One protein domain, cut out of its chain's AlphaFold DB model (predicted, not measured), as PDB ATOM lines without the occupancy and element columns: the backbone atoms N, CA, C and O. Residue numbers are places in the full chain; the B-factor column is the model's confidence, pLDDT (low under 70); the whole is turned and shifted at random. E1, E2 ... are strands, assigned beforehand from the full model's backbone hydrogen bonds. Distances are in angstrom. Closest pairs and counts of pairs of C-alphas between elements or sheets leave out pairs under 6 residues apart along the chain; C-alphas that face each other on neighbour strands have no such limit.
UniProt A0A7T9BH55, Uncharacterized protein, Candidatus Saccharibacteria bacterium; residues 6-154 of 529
ATOM      1  N   PRO A   6      12.764 287.757  16.317       93.94
ATOM      2  CA  PRO A   6      12.852 289.135  15.854       93.94
ATOM      3  C   PRO A   6      14.270 289.689  16.034       93.94
ATOM      4  O   PRO A   6      14.969 289.355  16.990       93.94
ATOM      5  N   PHE A   7      14.685 290.568  15.130       93.75
ATOM      6  CA  PHE A   7      15.993 291.215  15.143       93.75
ATOM      7  C   PHE A   7      15.912 292.654  14.624       93.75
ATOM      8  O   PHE A   7      14.872 293.115  14.152       93.75
ATOM      9  N   ARG A   8      17.025 293.383  14.747       93.62
ATOM     10  CA  ARG A   8      17.144 294.791  14.359       93.62
ATOM     11  C   ARG A   8      18.265 294.956  13.347       93.62
ATOM     12  O   ARG A   8      19.383 294.520  13.609       93.62
ATOM     13  N   LEU A   9      17.978 295.607  12.223       95.62
ATOM     14  CA  LEU A   9      18.981 296.043  11.259       95.62
ATOM     15  C   LEU A   9      19.226 297.544  11.436       95.62
ATOM     16  O   LEU A   9      18.336 298.354  11.185       95.62
ATOM     17  N   ARG A  10      20.448 297.910  11.836       94.62
ATOM     18  CA  ARG A  10      20.928 299.297  11.800       94.62
ATOM     19  C   ARG A  10      21.626 299.536  10.463       94.62
ATOM     20  O   ARG A  10      22.555 298.800  10.138       94.62
ATOM     21  N   ILE A  11      21.184 300.527   9.686       93.88
ATOM     22  CA  ILE A  11      21.712 300.776   8.332       93.88
ATOM     23  C   ILE A  11      22.088 302.240   8.106       93.88
ATOM     24  O   ILE A  11      21.275 303.128   8.354       93.88
ATOM     25  N   ASN A  12      23.304 302.460   7.589       92.75
ATOM     26  CA  ASN A  12      23.800 303.765   7.151       92.75
ATOM     27  C   ASN A  12      23.680 303.918   5.636       92.75
ATOM     28  O   ASN A  12      24.197 303.081   4.896       92.75
ATOM     29  N   LEU A  13      23.099 305.027   5.181       92.19
ATOM     30  CA  LEU A  13      23.160 305.464   3.785       92.19
ATOM     31  C   LEU A  13      23.905 306.797   3.692       92.19
ATOM     32  O   LEU A  13      23.499 307.780   4.306       92.19
ATOM     33  N   GLY A  14      24.989 306.837   2.917       90.94
ATOM     34  CA  GLY A  14      25.776 308.054   2.729       90.94
ATOM     35  C   GLY A  14      25.117 309.041   1.772       90.94
ATOM     36  O   GLY A  14      24.694 308.669   0.679       90.94
ATOM     37  N   VAL A  15      25.085 310.315   2.159       88.12
ATOM     38  CA  VAL A  15      24.578 311.411   1.329       88.12
ATOM     39  C   VAL A  15      25.726 312.010   0.521       88.12
ATOM     40  O   VAL A  15      26.687 312.541   1.083       88.12
ATOM     41  N   SER A  16      25.631 311.982  -0.807       80.75
ATOM     42  CA  SER A  16      26.611 312.624  -1.691       80.75
ATOM     43  C   SER A  16      26.201 314.054  -2.071       80.75
ATOM     44  O   SER A  16      25.050 314.465  -1.926       80.75
ATOM     45  N   SER A  17      27.150 314.835  -2.597       68.62
ATOM     46  CA  SER A  17      26.907 316.215  -3.043       68.62
ATOM     47  C   SER A  17      25.886 316.333  -4.183       68.62
ATOM     48  O   SER A  17      25.301 317.400  -4.350       68.62
ATOM     49  N   SER A  18      25.629 315.256  -4.936       61.09
ATOM     50  CA  SER A  18      24.623 315.235  -6.007       61.09
ATOM     51  C   SER A  18      23.180 315.131  -5.502       61.09
ATOM     52  O   SER A  18      22.266 315.407  -6.270       61.09
ATOM     53  N   GLU A  19      22.961 314.742  -4.242       62.88
ATOM     54  CA  GLU A  19      21.622 314.661  -3.624       62.88
ATOM     55  C   GLU A  19      21.319 315.882  -2.721       62.88
ATOM     56  O   GLU A  19      20.364 315.893  -1.947       62.88
ATOM     57  N   GLY A  20      22.139 316.939  -2.819       49.97
ATOM     58  CA  GLY A  20      22.144 318.097  -1.926       49.97
ATOM     59  C   GLY A  20      20.792 318.802  -1.729       49.97
ATOM     60  O   GLY A  20      20.130 319.224  -2.674       49.97
ATOM     61  N   SER A  21      20.449 319.024  -0.455       52.06
ATOM     62  CA  SER A  21      19.366 319.863   0.103       52.06
ATOM     63  C   SER A  21      17.902 319.467  -0.145       52.06
ATOM     64  O   SER A  21      17.038 319.969   0.572       52.06
ATOM     65  N   ALA A  22      17.604 318.527  -1.047       58.56
ATOM     66  CA  ALA A  22      16.239 318.057  -1.330       58.56
ATOM     67  C   ALA A  22      16.009 316.589  -0.903       58.56
ATOM     68  O   ALA A  22      15.463 315.793  -1.659       58.56
ATOM     69  N   LEU A  23      16.455 316.220   0.304       65.94
ATOM     70  CA  LEU A  23      16.303 314.854   0.839       65.94
ATOM     71  C   LEU A  23      14.995 314.644   1.610       65.94
ATOM     72  O   LEU A  23      14.560 313.509   1.796       65.94
ATOM     73  N   ALA A  24      14.380 315.729   2.093       65.62
ATOM     74  CA  ALA A  24      13.148 315.655   2.867       65.62
ATOM     75  C   ALA A  24      12.014 315.088   2.000       65.62
ATOM     76  O   ALA A  24      11.704 315.637   0.944       65.62
ATOM     77  N   GLY A  25      11.402 313.996   2.460       69.88
ATOM     78  CA  GLY A  25      10.336 313.304   1.732       69.88
ATOM     79  C   GLY A  25      10.808 312.215   0.764       69.88
ATOM     80  O   GLY A  25       9.962 311.605   0.119       69.88
ATOM     81  N   LEU A  26      12.115 311.931   0.670       86.12
ATOM     82  CA  LEU A  26      12.583 310.731  -0.025       86.12
ATOM     83  C   LEU A  26      12.231 309.467   0.767       86.12
ATOM     84  O   LEU A  26      12.345 309.418   1.996       86.12
ATOM     85  N   THR A  27      11.845 308.439   0.021       91.94
ATOM     86  CA  THR A  27      11.484 307.108   0.498       91.94
ATOM     87  C   THR A  27      12.420 306.067  -0.102       91.94
ATOM     88  O   THR A  27      12.759 306.081  -1.291       91.94
ATOM     89  N   TYR A  28      12.829 305.129   0.737       94.25
ATOM     90  CA  TYR A  28      13.631 303.982   0.351       94.25
ATOM     91  C   TYR A  28      12.922 302.706   0.770       94.25
ATOM     92  O   TYR A  28      12.181 302.696   1.749       94.25
ATOM     93  N   LYS A  29      13.161 301.616   0.048       94.75
ATOM     94  CA  LYS A  29      12.623 300.307   0.410       94.75
ATOM     95  C   LYS A  29      13.736 299.302   0.646       94.75
ATOM     96  O   LYS A  29      14.721 299.259  -0.092       94.75
ATOM     97  N   LEU A  30      13.559 298.490   1.676       97.31
ATOM     98  CA  LEU A  30      14.391 297.340   1.969       97.31
ATOM     99  C   LEU A  30      13.936 296.153   1.114       97.31
ATOM    100  O   LEU A  30      12.746 295.853   1.014       97.31
ATOM    101  N   GLN A  31      14.898 295.480   0.505       97.00
ATOM    102  CA  GLN A  31      14.716 294.241  -0.232       97.00
ATOM    103  C   GLN A  31      15.585 293.150   0.378       97.00
ATOM    104  O   GLN A  31      16.606 293.448   1.002       97.00
ATOM    105  N   TYR A  32      15.207 291.900   0.152       96.81
ATOM    106  CA  TYR A  32      16.000 290.736   0.516       96.81
ATOM    107  C   TYR A  32      16.114 289.765  -0.660       96.81
ATOM    108  O   TYR A  32      15.253 289.744  -1.540       96.81
ATOM    109  N   ALA A  33      17.151 288.939  -0.646       96.25
ATOM    110  CA  ALA A  33      17.304 287.785  -1.520       96.25
ATOM    111  C   ALA A  33      17.986 286.649  -0.753       96.25
ATOM    112  O   ALA A  33      18.776 286.906   0.156       96.25
ATOM    113  N   LEU A  34      17.696 285.397  -1.105       95.69
ATOM    114  CA  LEU A  34      18.565 284.282  -0.717       95.69
ATOM    115  C   LEU A  34      19.915 284.462  -1.431       95.69
ATOM    116  O   LEU A  34      19.922 284.920  -2.577       95.69
ATOM    117  N   ARG A  35      21.030 284.109  -0.777       93.69
ATOM    118  CA  ARG A  35      22.346 284.075  -1.434       93.69
ATOM    119  C   ARG A  35      22.269 283.328  -2.768       93.69
ATOM    120  O   ARG A  35      21.604 282.294  -2.873       93.69
ATOM    121  N   GLY A  36      22.955 283.876  -3.764       86.94
ATOM    122  CA  GLY A  36      22.984 283.343  -5.118       86.94
ATOM    123  C   GLY A  36      23.795 282.055  -5.239       86.94
ATOM    124  O   GLY A  36      24.342 281.526  -4.270       86.94
ATOM    125  N   ALA A  37      23.891 281.543  -6.468       87.56
ATOM    126  CA  ALA A  37      24.656 280.330  -6.786       87.56
ATOM    127  C   ALA A  37      26.173 280.461  -6.529       87.56
ATOM    128  O   ALA A  37      26.872 279.459  -6.402       87.56
ATOM    129  N   ASP A  38      26.676 281.689  -6.454       87.69
ATOM    130  CA  ASP A  38      28.040 282.052  -6.074       87.69
ATOM    131  C   ASP A  38      28.282 281.994  -4.552       87.69
ATOM    132  O   ASP A  38      29.427 282.034  -4.103       87.69
ATOM    133  N   ASN A  39      27.212 281.829  -3.764       87.00
ATOM    134  CA  ASN A  39      27.215 281.765  -2.305       87.00
ATOM    135  C   ASN A  39      27.830 283.012  -1.638       87.00
ATOM    136  O   ASN A  39      28.418 282.919  -0.553       87.00
ATOM    137  N   SER A  40      27.651 284.184  -2.249       91.19
ATOM    138  CA  SER A  40      28.026 285.486  -1.688       91.19
ATOM    139  C   SER A  40      26.825 286.415  -1.547       91.19
ATOM    140  O   SER A  40      25.837 286.289  -2.257       91.19
ATOM    141  N   CYS A  41      26.918 287.352  -0.599       93.38
ATOM    142  CA  CYS A  41      26.152 288.592  -0.650       93.38
ATOM    143  C   CYS A  41      27.082 289.682  -1.172       93.38
ATOM    144  O   CYS A  41      27.978 290.122  -0.444       93.38
ATOM    145  N   ASP A  42      26.898 290.096  -2.423       91.12
ATOM    146  CA  ASP A  42      27.803 291.043  -3.065       91.12
ATOM    147  C   ASP A  42      27.101 292.252  -3.692       91.12
ATOM    148  O   ASP A  42      25.880 292.342  -3.812       91.12
ATOM    149  N   THR A  43      27.908 293.247  -4.048       92.62
ATOM    150  CA  THR A  43      27.434 294.533  -4.566       92.62
ATOM    151  C   THR A  43      27.116 294.500  -6.062       92.62
ATOM    152  O   THR A  43      26.653 295.507  -6.600       92.62
ATOM    153  N   SER A  44      27.424 293.400  -6.756       87.81
ATOM    154  CA  SER A  44      27.074 293.190  -8.163       87.81
ATOM    155  C   SER A  44      25.609 292.785  -8.317       87.81
ATOM    156  O   SER A  44      25.003 293.091  -9.346       87.81
ATOM    157  N   PHE A  45      25.040 292.164  -7.275       89.06
ATOM    158  CA  PHE A  45      23.676 291.632  -7.256       89.06
ATOM    159  C   PHE A  45      23.410 290.649  -8.400       89.06
ATOM    160  O   PHE A  45      22.298 290.590  -8.940       89.06
ATOM    161  N   THR A  46      24.458 289.957  -8.846       87.00
ATOM    162  CA  THR A  46      24.338 288.915  -9.856       87.00
ATOM    163  C   THR A  46      24.046 287.591  -9.180       87.00
ATOM    164  O   THR A  46      24.691 287.229  -8.209       87.00
ATOM    165  N   SER A  47      23.144 286.809  -9.766       89.06
ATOM    166  CA  SER A  47      22.740 285.490  -9.258       89.06
ATOM    167  C   SER A  47      21.777 285.501  -8.066       89.06
ATOM    168  O   SER A  47      21.285 284.427  -7.724       89.06
ATOM    169  N   GLU A  48      21.419 286.656  -7.494       93.06
ATOM    170  CA  GLU A  48      20.333 286.753  -6.509       93.06
ATOM    171  C   GLU A  48      19.052 287.384  -7.082       93.06
ATOM    172  O   GLU A  48      19.072 288.287  -7.921       93.06
ATOM    173  N   SER A  49      17.896 286.923  -6.595       94.31
ATOM    174  CA  SER A  49      16.585 287.472  -6.954       94.31
ATOM    175  C   SER A  49      15.995 288.225  -5.766       94.31
ATOM    176  O   SER A  49      15.634 287.623  -4.756       94.31
ATOM    177  N   TYR A  50      15.934 289.552  -5.881       95.06
ATOM    178  CA  TYR A  50      15.508 290.428  -4.792       95.06
ATOM    179  C   TYR A  50      13.998 290.663  -4.789       95.06
ATOM    180  O   TYR A  50      13.414 291.039  -5.806       95.06
ATOM    181  N   ALA A  51      13.399 290.532  -3.608       95.25
ATOM    182  CA  ALA A  51      12.007 290.857  -3.322       95.25
ATOM    183  C   ALA A  51      11.911 291.950  -2.249       95.25
ATOM    184  O   ALA A  51      12.816 292.116  -1.428       95.25
ATOM    185  N   ASP A  52      10.812 292.703  -2.249       95.62
ATOM    186  CA  ASP A  52      10.548 293.717  -1.228       95.62
ATOM    187  C   ASP A  52      10.243 293.050   0.126       95.62
ATOM    188  O   ASP A  52       9.504 292.067   0.197       95.62
ATOM    189  N   VAL A  53      10.797 293.593   1.214       96.31
ATOM    190  CA  VAL A  53      10.424 293.191   2.579       96.31
ATOM    191  C   VAL A  53       9.022 293.732   2.869       96.31
ATOM    192  O   VAL A  53       8.814 294.939   2.824       96.31
ATOM    193  N   LEU A  54       8.060 292.872   3.181       92.88
ATOM    194  CA  LEU A  54       6.693 293.255   3.550       92.88
ATOM    195  C   LEU A  54       6.383 292.753   4.965       92.88
ATOM    196  O   LEU A  54       7.145 291.979   5.532       92.88
ATOM    197  N   THR A  55       5.261 293.153   5.558       87.38
ATOM    198  CA  THR A  55       4.840 292.635   6.878       87.38
ATOM    199  C   THR A  55       4.430 291.161   6.829       87.38
ATOM    200  O   THR A  55       4.570 290.446   7.818       87.38
ATOM    201  N   SER A  56       3.960 290.686   5.672       83.69
ATOM    202  CA  SER A  56       3.529 289.303   5.442       83.69
ATOM    203  C   SER A  56       4.505 288.478   4.595       83.69
ATOM    204  O   SER A  56       4.164 287.358   4.223       83.69
ATOM    205  N   SER A  57       5.675 289.013   4.223       79.56
ATOM    206  CA  SER A  57       6.610 288.280   3.365       79.56
ATOM    207  C   SER A  57       7.251 287.094   4.091       79.56
ATOM    208  O   SER A  57       7.415 287.059   5.309       79.56
ATOM    209  N   THR A  58       7.662 286.107   3.311       82.75
ATOM    210  CA  THR A  58       8.618 285.073   3.707       82.75
ATOM    211  C   THR A  58       9.651 285.006   2.599       82.75
ATOM    212  O   THR A  58       9.264 285.091   1.429       82.75
ATOM    213  N   PRO A  59      10.940 284.810   2.888       92.56
ATOM    214  CA  PRO A  59      11.543 284.458   4.177       92.56
ATOM    215  C   PRO A  59      11.834 285.593   5.176       92.56
ATOM    216  O   PRO A  59      11.827 285.333   6.378       92.56
ATOM    217  N   VAL A  60      12.068 286.833   4.731       95.62
ATOM    218  CA  VAL A  60      12.357 287.993   5.606       95.62
ATOM    219  C   VAL A  60      11.172 288.955   5.585       95.62
ATOM    220  O   VAL A  60      10.678 289.280   4.508       95.62
ATOM    221  N   ARG A  61      10.724 289.433   6.750       94.75
ATOM    222  CA  ARG A  61       9.610 290.389   6.890       94.75
ATOM    223  C   ARG A  61       9.874 291.463   7.923       94.75
ATOM    224  O   ARG A  61      10.684 291.259   8.829       94.75
ATOM    225  N   SER A  62       9.144 292.566   7.816       95.75
ATOM    226  CA  SER A  62       9.107 293.570   8.877       95.75
ATOM    227  C   SER A  62       8.411 293.022  10.124       95.75
ATOM    228  O   SER A  62       7.510 292.185  10.026       95.75
ATOM    229  N   TYR A  63       8.845 293.466  11.302       95.00
ATOM    230  CA  TYR A  63       8.326 292.987  12.580       95.00
ATOM    231  C   TYR A  63       7.775 294.127  13.434       95.00
ATOM    232  O   TYR A  63       8.473 295.098  13.710       95.00
ATOM    233  N   ASN A  64       6.535 293.956  13.890       93.62
ATOM    234  CA  ASN A  64       5.848 294.893  14.771       93.62
ATOM    235  C   ASN A  64       6.200 294.591  16.237       93.62
ATOM    236  O   ASN A  64       5.754 293.584  16.792       93.62
ATOM    237  N   ASN A  65       7.017 295.441  16.857       91.62
ATOM    238  CA  ASN A  65       7.279 295.398  18.287       91.62
ATOM    239  C   ASN A  65       6.184 296.163  19.037       91.62
ATOM    240  O   ASN A  65       5.642 297.155  18.571       91.62
ATOM    241  N   VAL A  66       5.910 295.753  20.275       90.25
ATOM    242  CA  VAL A  66       4.997 296.517  21.143       90.25
ATOM    243  C   VAL A  66       5.573 297.907  21.451       90.25
ATOM    244  O   VAL A  66       4.846 298.896  21.507       90.25
ATOM    245  N   THR A  67       6.890 297.980  21.654       89.94
ATOM    246  CA  THR A  67       7.645 299.218  21.870       89.94
ATOM    247  C   THR A  67       9.082 299.054  21.368       89.94
ATOM    248  O   THR A  67       9.662 297.989  21.602       89.94
ATOM    249  N   PRO A  68       9.723 300.098  20.807       93.19
ATOM    250  CA  PRO A  68       9.135 301.379  20.386       93.19
ATOM    251  C   PRO A  68       8.110 301.194  19.253       93.19
ATOM    252  O   PRO A  68       8.066 300.121  18.676       93.19
ATOM    253  N   SER A  69       7.283 302.203  18.962       94.06
ATOM    254  CA  SER A  69       6.333 302.178  17.835       94.06
ATOM    255  C   SER A  69       6.987 302.659  16.542       94.06
ATOM    256  O   SER A  69       7.859 303.532  16.598       94.06
ATOM    257  N   ASN A  70       6.527 302.182  15.384       95.38
ATOM    258  CA  ASN A  70       6.969 302.668  14.075       95.38
ATOM    259  C   ASN A  70       7.058 304.208  13.995       95.38
ATOM    260  O   ASN A  70       6.164 304.928  14.446       95.38
ATOM    261  N   GLY A  71       8.153 304.717  13.430       93.94
ATOM    262  CA  GLY A  71       8.438 306.147  13.302       93.94
ATOM    263  C   GLY A  71       9.002 306.812  14.561       93.94
ATOM    264  O   GLY A  71       9.267 308.014  14.534       93.94
ATOM    265  N   ALA A  72       9.207 306.075  15.661       96.25
ATOM    266  CA  ALA A  72       9.845 306.623  16.855       96.25
ATOM    267  C   ALA A  72      11.241 307.189  16.544       96.25
ATOM    268  O   ALA A  72      11.946 306.709  15.652       96.25
ATOM    269  N   ALA A  73      11.644 308.210  17.306       95.00
ATOM    270  CA  ALA A  73      12.950 308.837  17.154       95.00
ATOM    271  C   ALA A  73      14.074 307.803  17.289       95.00
ATOM    272  O   ALA A  73      14.037 306.933  18.165       95.00
ATOM    273  N   TYR A  74      15.081 307.919  16.427       92.56
ATOM    274  CA  TYR A  74      16.250 307.059  16.491       92.56
ATOM    275  C   TYR A  74      16.971 307.198  17.839       92.56
ATOM    276  O   TYR A  74      17.302 308.305  18.268       92.56
ATOM    277  N   LEU A  75      17.252 306.067  18.486       92.38
ATOM    278  CA  LEU A  75      18.067 306.011  19.697       92.38
ATOM    279  C   LEU A  75      19.466 305.523  19.338       92.38
ATOM    280  O   LEU A  75      19.619 304.398  18.845       92.38
ATOM    281  N   THR A  76      20.457 306.376  19.597       89.00
ATOM    282  CA  THR A  76      21.867 306.083  19.348       89.00
ATOM    283  C   THR A  76      22.389 305.006  20.286       89.00
ATOM    284  O   THR A  76      22.033 304.934  21.465       89.00
ATOM    285  N   ASN A  77      23.257 304.161  19.748       88.25
ATOM    286  CA  ASN A  77      23.928 303.086  20.450       88.25
ATOM    287  C   ASN A  77      25.432 303.143  20.153       88.25
ATOM    288  O   ASN A  77      25.855 303.460  19.044       88.25
ATOM    289  N   ALA A  78      26.261 302.807  21.142       89.25
ATOM    290  CA  ALA A  78      27.713 302.737  20.968       89.25
ATOM    291  C   ALA A  78      28.147 301.728  19.885       89.25
ATOM    292  O   ALA A  78      29.233 301.862  19.328       89.25
ATOM    293  N   SER A  79      27.300 300.739  19.590       90.50
ATOM    294  CA  SER A  79      27.517 299.709  18.571       90.50
ATOM    295  C   SER A  79      26.877 300.034  17.216       90.50
ATOM    296  O   SER A  79      26.805 299.150  16.361       90.50
ATOM    297  N   ASP A  80      26.373 301.255  17.008       92.12
ATOM    298  CA  ASP A  80      25.833 301.652  15.707       92.12
ATOM    299  C   ASP A  80      26.921 301.589  14.618       92.12
ATOM    300  O   ASP A  80      28.093 301.886  14.885       92.12
ATOM    301  N   PRO A  81      26.573 301.207  13.372       92.56
ATOM    302  CA  PRO A  81      27.535 301.188  12.281       92.56
ATOM    303  C   PRO A  81      28.071 302.601  12.028       92.56
ATOM    304  O   PRO A  81      27.328 303.583  12.053       92.56
ATOM    305  N   THR A  82      29.368 302.715  11.744       90.50
ATOM    306  CA  THR A  82      30.023 304.003  11.479       90.50
ATOM    307  C   THR A  82      30.832 303.957  10.190       90.50
ATOM    308  O   THR A  82      31.436 302.941   9.843       90.50
ATOM    309  N   ARG A  83      30.866 305.087   9.478       89.69
ATOM    310  CA  ARG A  83      31.829 305.343   8.407       89.69
ATOM    311  C   ARG A  83      32.906 306.267   8.966       89.69
ATOM    312  O   ARG A  83      32.601 307.292   9.569       89.69
ATOM    313  N   SER A  84      34.172 305.880   8.822       89.31
ATOM    314  CA  SER A  84      35.282 306.599   9.460       89.31
ATOM    315  C   SER A  84      35.304 308.082   9.071       89.31
ATOM    316  O   SER A  84      35.251 308.416   7.886       89.31
ATOM    317  N   GLY A  85      35.381 308.963  10.074       88.94
ATOM    318  CA  GLY A  85      35.436 310.419   9.893       88.94
ATOM    319  C   GLY A  85      34.115 311.078   9.485       88.94
ATOM    320  O   GLY A  85      34.128 312.233   9.065       88.94
ATOM    321  N   VAL A  86      32.988 310.367   9.583       91.69
ATOM    322  CA  VAL A  86      31.688 310.820   9.078       91.69
ATOM    323  C   VAL A  86      30.662 310.836  10.198       91.69
ATOM    324  O   VAL A  86      30.498 309.862  10.928       91.69
ATOM    325  N   THR A  87      29.932 311.942  10.297       91.56
ATOM    326  CA  THR A  87      28.791 312.064  11.206       91.56
ATOM    327  C   THR A  87      27.587 311.305  10.654       91.56
ATOM    328  O   THR A  87      27.205 311.515   9.502       91.56
ATOM    329  N   ALA A  88      26.970 310.465  11.485       92.06
ATOM    330  CA  ALA A  88      25.682 309.843  11.201       92.06
ATOM    331  C   ALA A  88      24.541 310.655  11.835       92.06
ATOM    332  O   ALA A  88      24.627 311.075  12.991       92.06
ATOM    333  N   VAL A  89      23.470 310.861  11.077       92.31
ATOM    334  CA  VAL A  89      22.245 311.545  11.489       92.31
ATOM    335  C   VAL A  89      21.142 310.503  11.628       92.31
ATOM    336  O   VAL A  89      20.702 309.902  10.643       92.31
ATOM    337  N   GLY A  90      20.702 310.289  12.868       93.81
ATOM    338  CA  GLY A  90      19.612 309.371  13.183       93.81
ATOM    339  C   GLY A  90      18.307 309.802  12.515       93.81
ATOM    340  O   GLY A  90      17.915 310.966  12.587       93.81
ATOM    341  N   GLN A  91      17.648 308.849  11.866       94.56
ATOM    342  CA  GLN A  91      16.336 309.026  11.258       94.56
ATOM    343  C   GLN A  91      15.285 308.484  12.231       94.56
ATOM    344  O   GLN A  91      15.006 309.103  13.260       94.56
ATOM    345  N   THR A  92      14.748 307.299  11.960       95.62
ATOM    346  CA  THR A  92      13.690 306.687  12.767       95.62
ATOM    347  C   THR A  92      13.959 305.222  13.059       95.62
ATOM    348  O   THR A  92      14.760 304.553  12.400       95.62
ATOM    349  N   TYR A  93      13.245 304.736  14.065       96.94
ATOM    350  CA  TYR A  93      12.901 303.338  14.194       96.94
ATOM    351  C   TYR A  93      11.739 302.983  13.251       96.94
ATOM    352  O   TYR A  93      10.754 303.720  13.192       96.94
ATOM    353  N   ASN A  94      11.837 301.860  12.538       96.06
ATOM    354  CA  ASN A  94      10.892 301.443  11.515       96.06
ATOM    355  C   ASN A  94      10.449 299.985  11.675       96.06
ATOM    356  O   ASN A  94      11.266 299.079  11.838       96.06
ATOM    357  N   GLU A  95       9.142 299.778  11.565       95.06
ATOM    358  CA  GLU A  95       8.459 298.469  11.536       95.06
ATOM    359  C   GLU A  95       7.754 298.235  10.203       95.06
ATOM    360  O   GLU A  95       7.238 297.152   9.948       95.06
ATOM    361  N   ASP A  96       7.763 299.259   9.355       92.00
ATOM    362  CA  ASP A  96       7.188 299.258   8.024       92.00
ATOM    363  C   ASP A  96       8.289 299.445   6.981       92.00
ATOM    364  O   ASP A  96       9.367 299.988   7.244       92.00
ATOM    365  N   ASN A  97       7.987 298.984   5.773       93.38
ATOM    366  CA  ASN A  97       8.777 299.204   4.576       93.38
ATOM    367  C   ASN A  97       7.811 299.724   3.499       93.38
ATOM    368  O   ASN A  97       6.838 299.021   3.209       93.38
ATOM    369  N   PRO A  98       8.003 300.932   2.933       94.56
ATOM    370  CA  PRO A  98       9.237 301.730   2.868       94.56
ATOM    371  C   PRO A  98       9.610 302.518   4.139       94.56
ATOM    372  O   PRO A  98       8.780 302.766   5.009       94.56
ATOM    373  N   ILE A  99      10.874 302.955   4.200       94.19
ATOM    374  CA  ILE A  99      11.434 303.880   5.197       94.19
ATOM    375  C   ILE A  99      11.598 305.286   4.602       94.19
ATOM    376  O   ILE A  99      11.955 305.440   3.432       94.19
ATOM    377  N   SER A 100      11.384 306.318   5.416       92.50
ATOM    378  CA  SER A 100      11.407 307.720   4.974       92.50
ATOM    379  C   SER A 100      12.545 308.507   5.614       92.50
ATOM    380  O   SER A 100      12.920 308.263   6.763       92.50
ATOM    381  N   VAL A 101      13.053 309.504   4.889       91.94
ATOM    382  CA  VAL A 101      13.940 310.533   5.446       91.94
ATOM    383  C   VAL A 101      13.101 311.540   6.227       91.94
ATOM    384  O   VAL A 101      12.250 312.228   5.661       91.94
ATOM    385  N   THR A 102      13.354 311.641   7.528       91.19
ATOM    386  CA  THR A 102      12.618 312.526   8.446       91.19
ATOM    387  C   THR A 102      13.482 313.668   8.967       91.19
ATOM    388  O   THR A 102      12.955 314.726   9.309       91.19
ATOM    389  N   THR A 103      14.806 313.494   8.964       89.50
ATOM    390  CA  THR A 103      15.768 314.486   9.447       89.50
ATOM    391  C   THR A 103      16.717 314.904   8.327       89.50
ATOM    392  O   THR A 103      17.378 314.070   7.702       89.50
ATOM    393  N   SER A 104      16.807 316.217   8.089       87.12
ATOM    394  CA  SER A 104      17.720 316.795   7.096       87.12
ATOM    395  C   SER A 104      19.163 316.389   7.386       87.12
ATOM    396  O   SER A 104      19.666 316.609   8.488       87.12
ATOM    397  N   THR A 105      19.824 315.806   6.388       88.00
ATOM    398  CA  THR A 105      21.185 315.276   6.506       88.00
ATOM    399  C   THR A 105      22.089 315.962   5.478       88.00
ATOM    400  O   THR A 105      21.829 315.860   4.278       88.00
ATOM    401  N   PRO A 106      23.123 316.711   5.902       87.50
ATOM    402  CA  PRO A 106      24.028 317.395   4.982       87.50
ATOM    403  C   PRO A 106      24.803 316.443   4.064       87.50
ATOM    404  O   PRO A 106      25.142 315.324   4.446       87.50
ATOM    405  N   ALA A 107      25.172 316.929   2.876       87.44
ATOM    406  CA  ALA A 107      26.075 316.201   1.990       87.44
ATOM    407  C   ALA A 107      27.401 315.873   2.703       87.44
ATOM    408  O   ALA A 107      27.979 316.714   3.392       87.44
ATOM    409  N   GLY A 108      27.876 314.643   2.522       87.88
ATOM    410  CA  GLY A 108      29.055 314.094   3.188       87.88
ATOM    411  C   GLY A 108      28.759 313.343   4.489       87.88
ATOM    412  O   GLY A 108      29.647 312.623   4.949       87.88
ATOM    413  N   GLN A 109      27.548 313.459   5.047       91.56
ATOM    414  CA  GLN A 109      27.094 312.733   6.243       91.56
ATOM    415  C   GLN A 109      26.313 311.460   5.882       91.56
ATOM    416  O   GLN A 109      25.980 311.242   4.716       91.56
ATOM    417  N   ASP A 110      26.032 310.621   6.880       91.94
ATOM    418  CA  ASP A 110      25.249 309.390   6.718       91.94
ATOM    419  C   ASP A 110      23.871 309.529   7.380       91.94
ATOM    420  O   ASP A 110      23.737 310.146   8.431       91.94
ATOM    421  N   MET A 111      22.844 308.930   6.783       92.44
ATOM    422  CA  MET A 111      21.526 308.734   7.388       92.44
ATOM    423  C   MET A 111      21.470 307.356   8.036       92.44
ATOM    424  O   MET A 111      21.845 306.380   7.389       92.44
ATOM    425  N   LEU A 112      20.977 307.272   9.271       94.12
ATOM    426  CA  LEU A 112      20.970 306.035  10.049       94.12
ATOM    427  C   LEU A 112      19.546 305.642  10.469       94.12
ATOM    428  O   LEU A 112      18.874 306.390  11.180       94.12
ATOM    429  N   TRP A 113      19.101 304.455  10.047       95.62
ATOM    430  CA  TRP A 113      17.802 303.872  10.414       95.62
ATOM    431  C   TRP A 113      17.956 302.638  11.296       95.62
ATOM    432  O   TRP A 113      18.988 301.964  11.279       95.62
ATOM    433  N   ASP A 114      16.903 302.337  12.049       96.69
ATOM    434  CA  ASP A 114      16.757 301.116  12.836       96.69
ATOM    435  C   ASP A 114      15.502 300.367  12.403       96.69
ATOM    436  O   ASP A 114      14.399 300.849  12.615       96.69
ATOM    437  N   ILE A 115      15.661 299.199  11.792       96.44
ATOM    438  CA  ILE A 115      14.563 298.468  11.160       96.44
ATOM    439  C   ILE A 115      14.319 297.168  11.927       96.44
ATOM    440  O   ILE A 115      15.231 296.349  12.061       96.44
ATOM    441  N   ALA A 116      13.100 296.960  12.425       96.81
ATOM    442  CA  ALA A 116      12.692 295.702  13.042       96.81
ATOM    443  C   ALA A 116      12.273 294.677  11.989       96.81
ATOM    444  O   ALA A 116      11.386 294.917  11.170       96.81
ATOM    445  N   LEU A 117      12.905 293.509  12.049       96.31
ATOM    446  CA  LEU A 117      12.745 292.430  11.087       96.31
ATOM    447  C   LEU A 117      12.558 291.092  11.805       96.31
ATOM    448  O   LEU A 117      12.897 290.932  12.977       96.31
ATOM    449  N   MET A 118      12.038 290.104  11.086       94.50
ATOM    450  CA  MET A 118      11.981 288.709  11.517       94.50
ATOM    451  C   MET A 118      12.089 287.790  10.298       94.50
ATOM    452  O   MET A 118      11.641 288.136   9.205       94.50
ATOM    453  N   THR A 119      12.637 286.591  10.491       93.94
ATOM    454  CA  THR A 119      12.595 285.520   9.488       93.94
ATOM    455  C   THR A 119      11.504 284.490   9.800       93.94
ATOM    456  O   THR A 119      11.143 284.286  10.959       93.94
ATOM    457  N   SER A 120      10.905 283.877   8.778       89.12
ATOM    458  CA  SER A 120       9.915 282.796   8.933       89.12
ATOM    459  C   SER A 120       9.929 281.867   7.734       89.12
ATOM    460  O   SER A 120      10.132 282.321   6.611       89.12
ATOM    461  N   GLY A 121       9.676 280.579   7.978       86.12
ATOM    462  CA  GLY A 121       9.716 279.552   6.936       86.12
ATOM    463  C   GLY A 121      11.115 279.342   6.354       86.12
ATOM    464  O   GLY A 121      11.234 278.964   5.196       86.12
ATOM    465  N   VAL A 122      12.157 279.634   7.140       91.06
ATOM    466  CA  VAL A 122      13.566 279.509   6.744       91.06
ATOM    467  C   VAL A 122      14.226 278.307   7.406       91.06
ATOM    468  O   VAL A 122      13.888 277.952   8.539       91.06
ATOM    469  N   SER A 123      15.197 277.726   6.714       90.62
ATOM    470  CA  SER A 123      15.982 276.569   7.138       90.62
ATOM    471  C   SER A 123      17.366 276.981   7.638       90.62
ATOM    472  O   SER A 123      17.955 277.970   7.199       90.62
ATOM    473  N   ALA A 124      17.918 276.211   8.574       91.06
ATOM    474  CA  ALA A 124      19.282 276.430   9.044       91.06
ATOM    475  C   ALA A 124      20.301 276.256   7.906       91.06
ATOM    476  O   ALA A 124      20.178 275.350   7.088       91.06
ATOM    477  N   GLY A 125      21.314 277.124   7.880       92.62
ATOM    478  CA  GLY A 125      22.309 277.192   6.809       92.62
ATOM    479  C   GLY A 125      21.934 278.131   5.661       92.62
ATOM    480  O   GLY A 125      22.793 278.422   4.837       92.62
ATOM    481  N   GLU A 126      20.700 278.645   5.601       95.19
ATOM    482  CA  GLU A 126      20.344 279.692   4.640       95.19
ATOM    483  C   GLU A 126      20.963 281.042   5.025       95.19
ATOM    484  O   GLU A 126      21.129 281.367   6.202       95.19
ATOM    485  N   HIS A 127      21.274 281.853   4.016       95.88
ATOM    486  CA  HIS A 127      21.815 283.198   4.178       95.88
ATOM    487  C   HIS A 127      21.025 284.171   3.306       95.88
ATOM    488  O   HIS A 127      20.848 283.927   2.110       95.88
ATOM    489  N   TYR A 128      20.573 285.279   3.892       96.25
ATOM    490  CA  TYR A 128      19.794 286.294   3.187       96.25
ATOM    491  C   TYR A 128      20.553 287.606   3.075       96.25
ATOM    492  O   TYR A 128      20.942 288.185   4.087       96.25
ATOM    493  N   CYS A 129      20.706 288.084   1.846       96.75
ATOM    494  CA  CYS A 129      21.294 289.372   1.519       96.75
ATOM    495  C   CYS A 129      20.208 290.441   1.564       96.75
ATOM    496  O   CYS A 129      19.126 290.239   1.012       96.75
ATOM    497  N   LEU A 130      20.480 291.583   2.193       96.44
ATOM    498  CA  LEU A 130      19.550 292.710   2.228       96.44
ATOM    499  C   LEU A 130      20.135 293.910   1.499       96.44
ATOM    500  O   LEU A 130      21.323 294.195   1.597       96.44
ATOM    501  N   ARG A 131      19.287 294.663   0.801       95.38
ATOM    502  CA  ARG A 131      19.694 295.914   0.155       95.38
ATOM    503  C   ARG A 131      18.611 296.969   0.259       95.38
ATOM    504  O   ARG A 131      17.428 296.649   0.344       95.38
ATOM    505  N   VAL A 132      19.016 298.229   0.192       95.75
ATOM    506  CA  VAL A 132      18.095 299.365   0.130       95.75
ATOM    507  C   VAL A 132      18.052 299.918  -1.283       95.75
ATOM    508  O   VAL A 132      19.089 300.265  -1.830       95.75
ATOM    509  N   VAL A 133      16.862 300.058  -1.856       95.06
ATOM    510  CA  VAL A 133      16.653 300.675  -3.174       95.06
ATOM    511  C   VAL A 133      15.750 301.901  -3.053       95.06
ATOM    512  O   VAL A 133      15.082 302.108  -2.037       95.06
ATOM    513  N   LYS A 134      15.720 302.736  -4.090       91.94
ATOM    514  CA  LYS A 134      14.806 303.882  -4.158       91.94
ATOM    515  C   LYS A 134      13.375 303.371  -4.288       91.94
ATOM    516  O   LYS A 134      13.106 302.557  -5.168       91.94
ATOM    517  N   GLU A 135      12.464 303.834  -3.437       92.06
ATOM    518  CA  GLU A 135      11.079 303.347  -3.459       92.06
ATOM    519  C   GLU A 135      10.366 303.747  -4.760       92.06
ATOM    520  O   GLU A 135       9.814 302.880  -5.435       92.06
ATOM    521  N   SER A 136      10.510 305.003  -5.185       86.62
ATOM    522  CA  SER A 136       9.812 305.563  -6.351       86.62
ATOM    523  C   SER A 136      10.142 304.909  -7.697       86.62
ATOM    524  O   SER A 136       9.343 304.988  -8.630       86.62
ATOM    525  N   THR A 137      11.312 304.280  -7.831       88.00
ATOM    526  CA  THR A 137      11.767 303.669  -9.094       88.00
ATOM    527  C   THR A 137      12.131 302.194  -8.976       88.00
ATOM    528  O   THR A 137      12.306 301.531  -9.994       88.00
ATOM    529  N   GLY A 138      12.317 301.676  -7.760       88.62
ATOM    530  CA  GLY A 138      12.916 300.361  -7.521       88.62
ATOM    531  C   GLY A 138      14.400 300.261  -7.892       88.62
ATOM    532  O   GLY A 138      14.974 299.178  -7.786       88.62
ATOM    533  N   ALA A 139      15.032 301.358  -8.321       91.38
ATOM    534  CA  ALA A 139      16.425 301.360  -8.752       91.38
ATOM    535  C   ALA A 139      17.392 301.328  -7.562       91.38
ATOM    536  O   ALA A 139      17.129 301.894  -6.495       91.38
ATOM    537  N   THR A 140      18.558 300.720  -7.775       92.50
ATOM    538  CA  THR A 140      19.675 300.743  -6.826       92.50
ATOM    539  C   THR A 140      20.135 302.167  -6.508       92.50
ATOM    540  O   THR A 140      19.907 303.109  -7.272       92.50
ATOM    541  N   LEU A 141      20.817 302.331  -5.374       90.06
ATOM    542  CA  LEU A 141      21.378 303.620  -4.973       90.06
ATOM    543  C   LEU A 141      22.414 304.113  -5.993       90.06
ATOM    544  O   LEU A 141      23.247 303.347  -6.472       90.06
ATOM    545  N   ASN A 142      22.389 305.416  -6.291       84.38
ATOM    546  CA  ASN A 142      23.283 306.026  -7.283       84.38
ATOM    547  C   ASN A 142      24.763 305.920  -6.881       84.38
ATOM    548  O   ASN A 142      25.627 305.793  -7.741       84.38
ATOM    549  N   GLY A 143      25.048 305.992  -5.576       82.19
ATOM    550  CA  GLY A 143      26.396 305.852  -5.020       82.19
ATOM    551  C   GLY A 143      26.876 304.403  -4.891       82.19
ATOM    552  O   GLY A 143      27.983 304.185  -4.407       82.19
ATOM    553  N   GLY A 144      26.060 303.427  -5.305       89.81
ATOM    554  CA  GLY A 144      26.332 302.006  -5.110       89.81
ATOM    555  C   GLY A 144      26.212 301.568  -3.649       89.81
ATOM    556  O   GLY A 144      25.572 302.230  -2.831       89.81
ATOM    557  N   TYR A 145      26.829 300.428  -3.341       92.62
ATOM    558  CA  TYR A 145      26.837 299.805  -2.019       92.62
ATOM    559  C   TYR A 145      28.275 299.445  -1.664       92.62
ATOM    560  O   TYR A 145      29.003 298.924  -2.503       92.62
ATOM    561  N   SER A 146      28.688 299.730  -0.434       90.44
ATOM    562  CA  SER A 146      30.011 299.356   0.080       90.44
ATOM    563  C   SER A 146      29.981 298.076   0.916       90.44
ATOM    564  O   SER A 146      31.001 297.407   1.045       90.44
ATOM    565  N   VAL A 147      28.820 297.750   1.488       90.75
ATOM    566  CA  VAL A 147      28.571 296.567   2.315       90.75
ATOM    567  C   VAL A 147      27.137 296.114   2.064       90.75
ATOM    568  O   VAL A 147      26.231 296.948   2.026       90.75
ATOM    569  N   ILE A 148      26.934 294.805   1.925       93.44
ATOM    570  CA  ILE A 148      25.612 294.182   1.850       93.44
ATOM    571  C   ILE A 148      25.341 293.481   3.183       93.44
ATOM    572  O   ILE A 148      26.086 292.567   3.539       93.44
ATOM    573  N   PRO A 149      24.331 293.916   3.959       95.06
ATOM    574  CA  PRO A 149      23.926 293.205   5.160       95.06
ATOM    575  C   PRO A 149      23.510 291.772   4.848       95.06
ATOM    576  O   PRO A 149      22.823 291.509   3.861       95.06
ATOM    577  N   GLU A 150      23.876 290.867   5.745       94.88
ATOM    578  CA  GLU A 150      23.574 289.453   5.617       94.88
ATOM    579  C   GLU A 150      22.969 288.898   6.905       94.88
ATOM    580  O   GLU A 150      23.446 289.170   8.009       94.88
ATOM    581  N   VAL A 151      21.936 288.073   6.753       94.94
ATOM    582  CA  VAL A 151      21.312 287.315   7.836       94.94
ATOM    583  C   VAL A 151      21.575 285.829   7.622       94.94
ATOM    584  O   VAL A 151      20.955 285.204   6.767       94.94
ATOM    585  N   ALA A 152      22.473 285.263   8.428       94.94
ATOM    586  CA  ALA A 152      22.731 283.826   8.472       94.94
ATOM    587  C   ALA A 152      21.730 283.119   9.399       94.94
ATOM    588  O   ALA A 152      21.586 283.497  10.575       94.94
ATOM    589  N   ILE A 153      21.064 282.080   8.895       94.69
ATOM    590  CA  ILE A 153      20.116 281.265   9.651       94.69
ATOM    591  C   ILE A 153      20.846 280.121  10.343       94.69
ATOM    592  O   ILE A 153      21.521 279.309   9.719       94.69
ATOM    593  N   VAL A 154      20.689 280.045  11.662       93.00
ATOM    594  CA  VAL A 154      21.325 279.030  12.510       93.00
ATOM    595  C   VAL A 154      20.240 278.311  13.300       93.00
ATOM    596  O   VAL A 154      19.348 278.959  13.850       93.00
TER     597      VAL A 154
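What this domain is: This is residues 6 to 154 of the 529 residues of an uncharacterized protein of Candidatus Saccharibacteria bacterium (UniProt A0A7T9BH55). Little regular structure is here: two small sheets, partly face to face, with long loops around them, one strongly twisted round E5 with E1, E3 and E4, the other E2, E6, E7. Named strands E1 to E7, in that order, hold 48 of 149 printed residues; there is no named helix. The first sheet is mixed, the second antiparallel. The whole is compact, radius of gyration of the C-alphas 15.0 A, spanning 42 by 37 by 31 A.

How they stand to each other: Start at E5, residues 110 to 119, which bends by 52 degrees at residue 116. On one side find antiparallel E1, residues 6 to 14; N 9 and O 115 are 2.9 A apart. On the other side are parallel E4, residues 88 to 94, with N 91 and O 112 at 2.8 A, and antiparallel E3, residues 60 to 62, with N 61 and O 118 at 2.9 A. In the second sheet, E6, residues 127 to 134, is antiparallel to E2, residues 27 to 34, with N 31 and O 131 at 2.8 A. E6 forms a hairpin with E7, residues 150 to 152, with N 151 and O 128 at 2.8 A.

Where its parts are: Find C-alpha 6 at (12.852, 289.135, 15.854); E1 runs 26.4 A from there. E5 spans 27.2 A, E2 23.9 A, E6 23.4 A and E4 17.0 A. E7 ends at C-alpha 152, (22.731, 283.826, 8.472).

The domain as a whole: The printed part has no cut. The link E5 to E6 is short; the others are long. Residues 17 to 25 have pLDDT under 70.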